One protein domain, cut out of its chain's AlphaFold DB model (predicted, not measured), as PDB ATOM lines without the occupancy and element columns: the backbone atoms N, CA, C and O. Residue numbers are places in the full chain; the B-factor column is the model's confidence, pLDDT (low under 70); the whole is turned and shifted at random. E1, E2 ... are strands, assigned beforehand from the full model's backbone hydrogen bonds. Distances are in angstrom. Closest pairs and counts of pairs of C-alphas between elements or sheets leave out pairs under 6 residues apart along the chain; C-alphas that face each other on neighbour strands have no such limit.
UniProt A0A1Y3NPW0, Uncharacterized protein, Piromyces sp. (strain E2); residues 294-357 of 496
ATOM      1  N   PHE A 294     -26.632  45.345   6.766       89.44
ATOM      2  CA  PHE A 294     -27.558  45.058   7.863       89.44
ATOM      3  C   PHE A 294     -27.885  46.292   8.706       89.44
ATOM      4  O   PHE A 294     -27.002  47.074   9.063       89.44
ATOM      5  N   TYR A 295     -29.154  46.401   9.100       89.56
ATOM      6  CA  TYR A 295     -29.685  47.483   9.931       89.56
ATOM      7  C   TYR A 295     -30.708  46.963  10.949       89.56
ATOM      8  O   TYR A 295     -31.195  45.834  10.849       89.56
ATOM      9  N   ILE A 296     -31.088  47.805  11.916       89.62
ATOM     10  CA  ILE A 296     -32.109  47.485  12.920       89.62
ATOM     11  C   ILE A 296     -33.271  48.481  12.829       89.62
ATOM     12  O   ILE A 296     -33.062  49.691  12.911       89.62
ATOM     13  N   GLY A 297     -34.500  47.974  12.727       86.56
ATOM     14  CA  GLY A 297     -35.732  48.771  12.803       86.56
ATOM     15  C   GLY A 297     -36.524  48.491  14.082       86.56
ATOM     16  O   GLY A 297     -36.455  47.395  14.631       86.56
ATOM     17  N   THR A 298     -37.327  49.440  14.567       82.62
ATOM     18  CA  THR A 298     -38.092  49.267  15.824       82.62
ATOM     19  C   THR A 298     -39.184  48.185  15.783       82.62
ATOM     20  O   THR A 298     -39.713  47.830  16.836       82.62
ATOM     21  N   SER A 299     -39.579  47.669  14.610       80.81
ATOM     22  CA  SER A 299     -40.554  46.572  14.502       80.81
ATOM     23  C   SER A 299     -40.388  45.734  13.230       80.81
ATOM     24  O   SER A 299     -39.847  46.205  12.229       80.81
ATOM     25  N   ALA A 300     -40.948  44.520  13.236       76.25
ATOM     26  CA  ALA A 300     -40.960  43.619  12.082       76.25
ATOM     27  C   ALA A 300     -41.818  44.123  10.906       76.25
ATOM     28  O   ALA A 300     -41.623  43.694   9.775       76.25
ATOM     29  N   SER A 301     -42.747  45.053  11.150       69.81
ATOM     30  CA  SER A 301     -43.508  45.752  10.105       69.81
ATOM     31  C   SER A 301     -42.803  47.016   9.573       69.81
ATOM     32  O   SER A 301     -43.406  47.802   8.846       69.81
ATOM     33  N   GLY A 302     -41.537  47.240   9.940       63.62
ATOM     34  CA  GLY A 302     -40.804  48.484   9.682       63.62
ATOM     35  C   GLY A 302     -40.873  49.464  10.859       63.62
ATOM     36  O   GLY A 302     -41.575  49.233  11.845       63.62
ATOM     37  N   GLY A 303     -40.110  50.553  10.803       66.94
ATOM     38  CA  GLY A 303     -40.037  51.530  11.891       66.94
ATOM     39  C   GLY A 303     -38.809  52.429  11.793       66.94
ATOM     40  O   GLY A 303     -38.080  52.365  10.809       66.94
ATOM     41  N   ALA A 304     -38.588  53.261  12.812       76.88
ATOM     42  CA  ALA A 304     -37.399  54.108  12.872       76.88
ATOM     43  C   ALA A 304     -36.125  53.253  12.971       76.88
ATOM     44  O   ALA A 304     -36.153  52.160  13.552       76.88
ATOM     45  N   LEU A 305     -35.015  53.770  12.433       79.38
ATOM     46  CA  LEU A 305     -33.708  53.149  12.604       79.38
ATOM     47  C   LEU A 305     -33.336  53.150  14.087       79.38
ATOM     48  O   LEU A 305     -33.449  54.170  14.772       79.38
ATOM     49  N   VAL A 306     -32.870  52.015  14.584       80.75
ATOM     50  CA  VAL A 306     -32.367  51.912  15.949       80.75
ATOM     51  C   VAL A 306     -30.874  52.222  15.941       80.75
ATOM     52  O   VAL A 306     -30.050  51.355  15.675       80.75
ATOM     53  N   THR A 307     -30.518  53.471  16.236       78.94
ATOM     54  CA  THR A 307     -29.119  53.939  16.306       78.94
ATOM     55  C   THR A 307     -28.509  53.860  17.705       78.94
ATOM     56  O   THR A 307     -27.299  53.976  17.857       78.94
ATOM     57  N   ASN A 308     -29.327  53.688  18.749       81.56
ATOM     58  CA  ASN A 308     -28.857  53.659  20.135       81.56
ATOM     59  C   ASN A 308     -28.816  52.236  20.702       81.56
ATOM     60  O   ASN A 308     -29.657  51.399  20.385       81.56
ATOM     61  N   THR A 309     -27.883  52.000  21.622       83.75
ATOM     62  CA  THR A 309     -27.647  50.701  22.276       83.75
ATOM     63  C   THR A 309     -28.751  50.291  23.268       83.75
ATOM     64  O   THR A 309     -28.855  49.127  23.659       83.75
ATOM     65  N   ALA A 310     -29.621  51.222  23.679       82.94
ATOM     66  CA  ALA A 310     -30.670  50.969  24.669       82.94
ATOM     67  C   ALA A 310     -31.893  50.239  24.081       82.94
ATOM     68  O   ALA A 310     -32.558  49.463  24.778       82.94
ATOM     69  N   THR A 311     -32.187  50.466  22.803       84.56
ATOM     70  CA  THR A 311     -33.430  50.023  22.160       84.56
ATOM     71  C   THR A 311     -33.219  48.704  21.419       84.56
ATOM     72  O   THR A 311     -32.260  48.557  20.672       84.56
ATOM     73  N   ALA A 312     -34.108  47.728  21.630       89.38
ATOM     74  CA  ALA A 312     -34.149  46.507  20.822       89.38
ATOM     75  C   ALA A 312     -34.979  46.717  19.554       89.38
ATOM     76  O   ALA A 312     -35.959  47.462  19.571       89.38
ATOM     77  N   GLY A 313     -34.629  46.008  18.486       90.62
ATOM     78  CA  GLY A 313     -35.385  46.010  17.243       90.62
ATOM     79  C   GLY A 313     -35.248  44.720  16.439       90.62
ATOM     80  O   GLY A 313     -34.717  43.709  16.906       90.62
ATOM     81  N   THR A 314     -35.770  44.780  15.221       90.50
ATOM     82  CA  THR A 314     -35.780  43.711  14.225       90.50
ATOM     83  C   THR A 314     -34.653  43.911  13.220       90.50
ATOM     84  O   THR A 314     -34.436  45.034  12.767       90.50
ATOM     85  N   LEU A 315     -33.957  42.830  12.862       90.88
ATOM     86  CA  LEU A 315     -32.885  42.852  11.864       90.88
ATOM     87  C   LEU A 315     -33.445  42.942  10.437       90.88
ATOM     88  O   LEU A 315     -34.296  42.138  10.042       90.88
ATOM     89  N   PHE A 316     -32.909  43.875   9.659       89.31
ATOM     90  CA  PHE A 316     -33.174  44.034   8.232       89.31
ATOM     91  C   PHE A 316     -31.896  43.796   7.431       89.31
ATOM     92  O   PHE A 316     -30.807  44.157   7.873       89.31
ATOM     93  N   ASP A 317     -32.060  43.205   6.254       89.00
ATOM     94  CA  ASP A 317     -31.035  43.062   5.224       89.00
ATOM     95  C   ASP A 317     -31.426  43.964   4.052       89.00
ATOM     96  O   ASP A 317     -32.525  43.827   3.499       89.00
ATOM     97  N   CYS A 318     -30.576  44.942   3.752       85.31
ATOM     98  CA  CYS A 318     -30.790  45.923   2.703       85.31
ATOM     99  C   CYS A 318     -29.848  45.638   1.535       85.31
ATOM    100  O   CYS A 318     -28.630  45.619   1.697       85.31
ATOM    101  N   THR A 319     -30.406  45.421   0.347       82.75
ATOM    102  CA  THR A 319     -29.649  45.211  -0.893       82.75
ATOM    103  C   THR A 319     -30.277  46.040  -2.002       82.75
ATOM    104  O   THR A 319     -31.497  46.022  -2.170       82.75
ATOM    105  N   ASP A 320     -29.454  46.783  -2.741       76.50
ATOM    106  CA  ASP A 320     -29.858  47.631  -3.867       76.50
ATOM    107  C   ASP A 320     -30.993  48.599  -3.498       76.50
ATOM    108  O   ASP A 320     -31.972  48.777  -4.226       76.50
ATOM    109  N   GLY A 321     -30.892  49.194  -2.305       68.62
ATOM    110  CA  GLY A 321     -31.913  50.104  -1.796       68.62
ATOM    111  C   GLY A 321     -33.243  49.411  -1.482       68.62
ATOM    112  O   GLY A 321     -34.270  50.071  -1.424       68.62
ATOM    113  N   THR A 322     -33.284  48.096  -1.272       76.00
ATOM    114  CA  THR A 322     -34.478  47.398  -0.769       76.00
ATOM    115  C   THR A 322     -34.153  46.707   0.543       76.00
ATOM    116  O   THR A 322     -33.285  45.843   0.582       76.00
ATOM    117  N   CYS A 323     -34.877  47.055   1.607       79.19
ATOM    118  CA  CYS A 323     -34.705  46.463   2.932       79.19
ATOM    119  C   CYS A 323     -35.814  45.454   3.233       79.19
ATOM    120  O   CYS A 323     -37.000  45.793   3.213       79.19
ATOM    121  N   VAL A 324     -35.434  44.225   3.574       84.69
ATOM    122  CA  VAL A 324     -36.363  43.165   3.981       84.69
ATOM    123  C   VAL A 324     -36.011  42.648   5.368       84.69
ATOM    124  O   VAL A 324     -34.848  42.635   5.763       84.69
ATOM    125  N   VAL A 325     -37.019  42.212   6.128       86.69
ATOM    126  CA  VAL A 325     -36.778  41.533   7.410       86.69
ATOM    127  C   VAL A 325     -35.917  40.299   7.148       86.69
ATOM    128  O   VAL A 325     -36.258  39.478   6.293       86.69
ATOM    129  N   TYR A 326     -34.818  40.149   7.886       87.81
ATOM    130  CA  TYR A 326     -33.883  39.053   7.657       87.81
ATOM    131  C   TYR A 326     -34.468  37.721   8.148       87.81
ATOM    132  O   TYR A 326     -34.452  37.399   9.336       87.81
ATOM    133  N   THR A 327     -35.012  36.932   7.220       80.75
ATOM    134  CA  THR A 327     -35.706  35.668   7.522       80.75
ATOM    135  C   THR A 327     -34.760  34.487   7.733       80.75
ATOM    136  O   THR A 327     -35.117  33.539   8.430       80.75
ATOM    137  N   SER A 328     -33.532  34.552   7.206       82.31
ATOM    138  CA  SER A 328     -32.477  33.539   7.406       82.31
ATOM    139  C   SER A 328     -31.691  33.763   8.705       82.31
ATOM    140  O   SER A 328     -30.477  33.574   8.768       82.31
ATOM    141  N   PHE A 329     -32.397  34.213   9.742       81.31
ATOM    142  CA  PHE A 329     -31.830  34.673  11.000       81.31
ATOM    143  C   PHE A 329     -30.971  33.615  11.702       81.31
ATOM    144  O   PHE A 329     -31.370  32.458  11.862       81.31
ATOM    145  N   LYS A 330     -29.816  34.058  12.203       84.62
ATOM    146  CA  LYS A 330     -28.969  33.330  13.154       84.62
ATOM    147  C   LYS A 330     -28.607  34.250  14.322       84.62
ATOM    148  O   LYS A 330     -28.419  35.449  14.127       84.62
ATOM    149  N   VAL A 331     -28.499  33.699  15.526       85.06
ATOM    150  CA  VAL A 331     -27.981  34.440  16.689       85.06
ATOM    151  C   VAL A 331     -26.548  34.882  16.391       85.06
ATOM    152  O   VAL A 331     -25.797  34.103  15.809       85.06
ATOM    153  N   GLY A 332     -26.155  36.106  16.741       87.50
ATOM    154  CA  GLY A 332     -24.782  36.567  16.521       87.50
ATOM    155  C   GLY A 332     -24.624  38.068  16.317       87.50
ATOM    156  O   GLY A 332     -25.487  38.856  16.709       87.50
ATOM    157  N   TYR A 333     -23.495  38.431  15.712       88.56
ATOM    158  CA  TYR A 333     -23.074  39.788  15.398       88.56
ATOM    159  C   TYR A 333     -23.094  40.019  13.889       88.56
ATOM    160  O   TYR A 333     -22.527  39.245  13.119       88.56
ATOM    161  N   TYR A 334     -23.725  41.111  13.480       91.19
ATOM    162  CA  TYR A 334     -23.802  41.558  12.094       91.19
ATOM    163  C   TYR A 334     -23.123  42.920  11.997       91.19
ATOM    164  O   TYR A 334     -23.321  43.748  12.886       91.19
ATOM    165  N   LYS A 335     -22.328  43.169  10.953       89.75
ATOM    166  CA  LYS A 335     -21.763  44.506  10.732       89.75
ATOM    167  C   LYS A 335     -22.899  45.515  10.588       89.75
ATOM    168  O   LYS A 335     -23.815  45.290   9.794       89.75
ATOM    169  N   TYR A 336     -22.849  46.597  11.365       88.69
ATOM    170  CA  TYR A 336     -23.822  47.670  11.223       88.69
ATOM    171  C   TYR A 336     -23.451  48.483   9.982       88.69
ATOM    172  O   TYR A 336     -22.400  49.121   9.931       88.69
ATOM    173  N   ALA A 337     -24.295  48.426   8.956       85.38
ATOM    174  CA  ALA A 337     -24.133  49.274   7.790       85.38
ATOM    175  C   ALA A 337     -24.152  50.765   8.182       85.38
ATOM    176  O   ALA A 337     -24.891  51.178   9.077       85.38
ATOM    177  N   ASP A 338     -23.291  51.546   7.525       75.94
ATOM    178  CA  ASP A 338     -23.075  52.984   7.740       75.94
ATOM    179  C   ASP A 338     -22.667  53.406   9.165       75.94
ATOM    180  O   ASP A 338     -22.656  54.597   9.481       75.94
ATOM    181  N   ASN A 339     -22.267  52.464  10.027       83.38
ATOM    182  CA  ASN A 339     -21.671  52.775  11.322       83.38
ATOM    183  C   ASN A 339     -20.458  51.881  11.611       83.38
ATOM    184  O   ASN A 339     -20.577  50.794  12.169       83.38
ATOM    185  N   ALA A 340     -19.272  52.375  11.247       83.19
ATOM    186  CA  ALA A 340     -18.010  51.657  11.419       83.19
ATOM    187  C   ALA A 340     -17.620  51.419  12.890       83.19
ATOM    188  O   ALA A 340     -16.777  50.569  13.159       83.19
ATOM    189  N   GLU A 341     -18.224  52.145  13.835       87.31
ATOM    190  CA  GLU A 341     -17.932  52.036  15.270       87.31
ATOM    191  C   GLU A 341     -18.863  51.050  15.993       87.31
ATOM    192  O   GLU A 341     -18.744  50.861  17.207       87.31
ATOM    193  N   GLN A 342     -19.796  50.413  15.275       90.06
ATOM    194  CA  GLN A 342     -20.817  49.553  15.868       90.06
ATOM    195  C   GLN A 342     -21.023  48.231  15.126       90.06
ATOM    196  O   GLN A 342     -20.922  48.118  13.906       90.06
ATOM    197  N   TYR A 343     -21.434  47.224  15.894       91.88
ATOM    198  CA  TYR A 343     -22.022  45.985  15.388       91.88
ATOM    199  C   TYR A 343     -23.478  45.868  15.841       91.88
ATOM    200  O   TYR A 343     -23.919  46.494  16.803       91.88
ATOM    201  N   ILE A 344     -24.243  45.020  15.165       92.06
ATOM    202  CA  ILE A 344     -25.604  44.645  15.540       92.06
ATOM    203  C   ILE A 344     -25.553  43.300  16.261       92.06
ATOM    204  O   ILE A 344     -25.271  42.263  15.661       92.06
ATOM    205  N   LYS A 345     -25.869  43.311  17.554       90.44
ATOM    206  CA  LYS A 345     -25.961  42.133  18.417       90.44
ATOM    207  C   LYS A 345     -27.384  41.588  18.416       90.44
ATOM    208  O   LYS A 345     -28.288  42.250  18.921       90.44
ATOM    209  N   CYS A 346     -27.587  40.371  17.924       89.19
ATOM    210  CA  CYS A 346     -28.902  39.742  17.819       89.19
ATOM    211  C   CYS A 346     -29.006  38.440  18.620       89.19
ATOM    212  O   CYS A 346     -28.337  37.461  18.292       89.19
ATOM    213  N   SER A 347     -29.911  38.391  19.603       85.31
ATOM    214  CA  SER A 347     -30.263  37.156  20.332       85.31
ATOM    215  C   SER A 347     -31.531  36.470  19.808       85.31
ATOM    216  O   SER A 347     -31.726  35.277  20.013       85.31
ATOM    217  N   ALA A 348     -32.387  37.208  19.100       82.44
ATOM    218  CA  ALA A 348     -33.550  36.701  18.372       82.44
ATOM    219  C   ALA A 348     -33.921  37.685  17.250       82.44
ATOM    220  O   ALA A 348     -33.466  38.829  17.267       82.44
ATOM    221  N   VAL A 349     -34.790  37.272  16.319       77.06
ATOM    222  CA  VAL A 349     -35.218  38.084  15.156       77.06
ATOM    223  C   VAL A 349     -35.660  39.502  15.544       77.06
ATOM    224  O   VAL A 349     -35.335  40.450  14.840       77.06
ATOM    225  N   ASN A 350     -36.363  39.651  16.672       83.12
ATOM    226  CA  ASN A 350     -36.870  40.934  17.192       83.12
ATOM    227  C   ASN A 350     -36.137  41.393  18.466       83.12
ATOM    228  O   ASN A 350     -36.690  42.134  19.276       83.12
ATOM    229  N   SER A 351     -34.929  40.882  18.693       89.44
ATOM    230  CA  SER A 351     -34.103  41.187  19.862       89.44
ATOM    231  C   SER A 351     -32.673  41.491  19.420       89.44
ATOM    232  O   SER A 351     -31.712  40.861  19.868       89.44
ATOM    233  N   CYS A 352     -32.559  42.447  18.497       91.38
ATOM    234  CA  CYS A 352     -31.300  42.980  17.998       91.38
ATOM    235  C   CYS A 352     -31.033  44.373  18.567       91.38
ATOM    236  O   CYS A 352     -31.959  45.174  18.677       91.38
ATOM    237  N   LYS A 353     -29.783  44.669  18.926       92.25
ATOM    238  CA  LYS A 353     -29.356  45.972  19.456       92.25
ATOM    239  C   LYS A 353     -28.016  46.388  18.854       92.25
ATOM    240  O   LYS A 353     -27.171  45.511  18.672       92.25
ATOM    241  N   PRO A 354     -27.784  47.686  18.603       90.75
ATOM    242  CA  PRO A 354     -26.442  48.184  18.358       90.75
ATOM    243  C   PRO A 354     -25.567  47.919  19.584       90.75
ATOM    244  O   PRO A 354     -26.037  48.018  20.724       90.75
ATOM    245  N   VAL A 355     -24.310  47.581  19.347       90.38
ATOM    246  CA  VAL A 355     -23.262  47.501  20.361       90.38
ATOM    247  C   VAL A 355     -22.039  48.238  19.852       90.38
ATOM    248  O   VAL A 355     -21.657  48.085  18.692       90.38
ATOM    249  N   ASP A 356     -21.452  49.041  20.728       91.88
ATOM    250  CA  ASP A 356     -20.244  49.789  20.415       91.88
ATOM    251  C   ASP A 356     -19.038  48.849  20.403       91.88
ATOM    252  O   ASP A 356     -18.948  47.918  21.213       91.88
ATOM    253  N   ILE A 357     -18.105  49.106  19.491       90.38
ATOM    254  CA  ILE A 357     -16.807  48.439  19.488       90.38
ATOM    255  C   ILE A 357     -15.998  48.959  20.678       90.38
ATOM    256  O   ILE A 357     -15.867  50.168  20.889       90.38
TER     257      ILE A 357
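Overview. This is residues 294 to 357 of the 496 residues of an uncharacterized protein of Piromyces sp. (strain E2) (UniProt A0A1Y3NPW0). Two small three-stranded antiparallel sheets, E4-E5-E6 and E1-E2-E3, make a sandwich that is only partly face to face, their strands crossed at 51 degrees. E1 and the beginning of E2 meet the other sheet, while E3 is away from E5 and E6; a long loop, residues 298 to 313, joins E1 to E2. The printed part has 64 residues, with no named helix and six strands, E1 to E6 in chain order. The class is all strand, though under half of the residues, 31 of 64, are in named elements. The whole is compact, with a radius of gyration of the C-alphas of 10.3 A, and rounded, spanning 26 by 23 by 21 A.

Along the chain. E5, residues 342 to 348, is 18.3 A long; E6, 351 to 356, is 16.3 A and ends at C-alpha 356 (-20.244, 49.789, 20.415). E4 is residues 332 to 335. E1, residues 294 to 297, begins at C-alpha 294 (-27.558, 45.058, 7.863). E2, 314 to 319, is 16.4 A; E3 is 322 to 325.

Arrangement. E4, E5 and E6 form a meander, each strand the antiparallel neighbour of the one before, as do E1, E2 and E3. N 334 and O 344 are 2.9 A apart in hairpin E4-E5, N 345 and O 353 2.8 A in E5-E6, N 295 and O 316 3.0 A in E1-E2, and N 317 and O 324 2.9 A in E2-E3, within hydrogen-bond range. Between the sheets, the closest C-alphas of E1 and E6, Ile 296 and Cys 352, are 6.8 A apart; those of E2 and E6, Thr 314 and Cys 352, 5.9 A. E2 and E4 are apart.

Size, cuts and confidence. The farthest C-alphas, Ala 310 and Asp 320, are 28.7 A apart. The printed part has no cut; the link E1 to E2 is long. Residues 301 to 303 and 321 have pLDDT under 70.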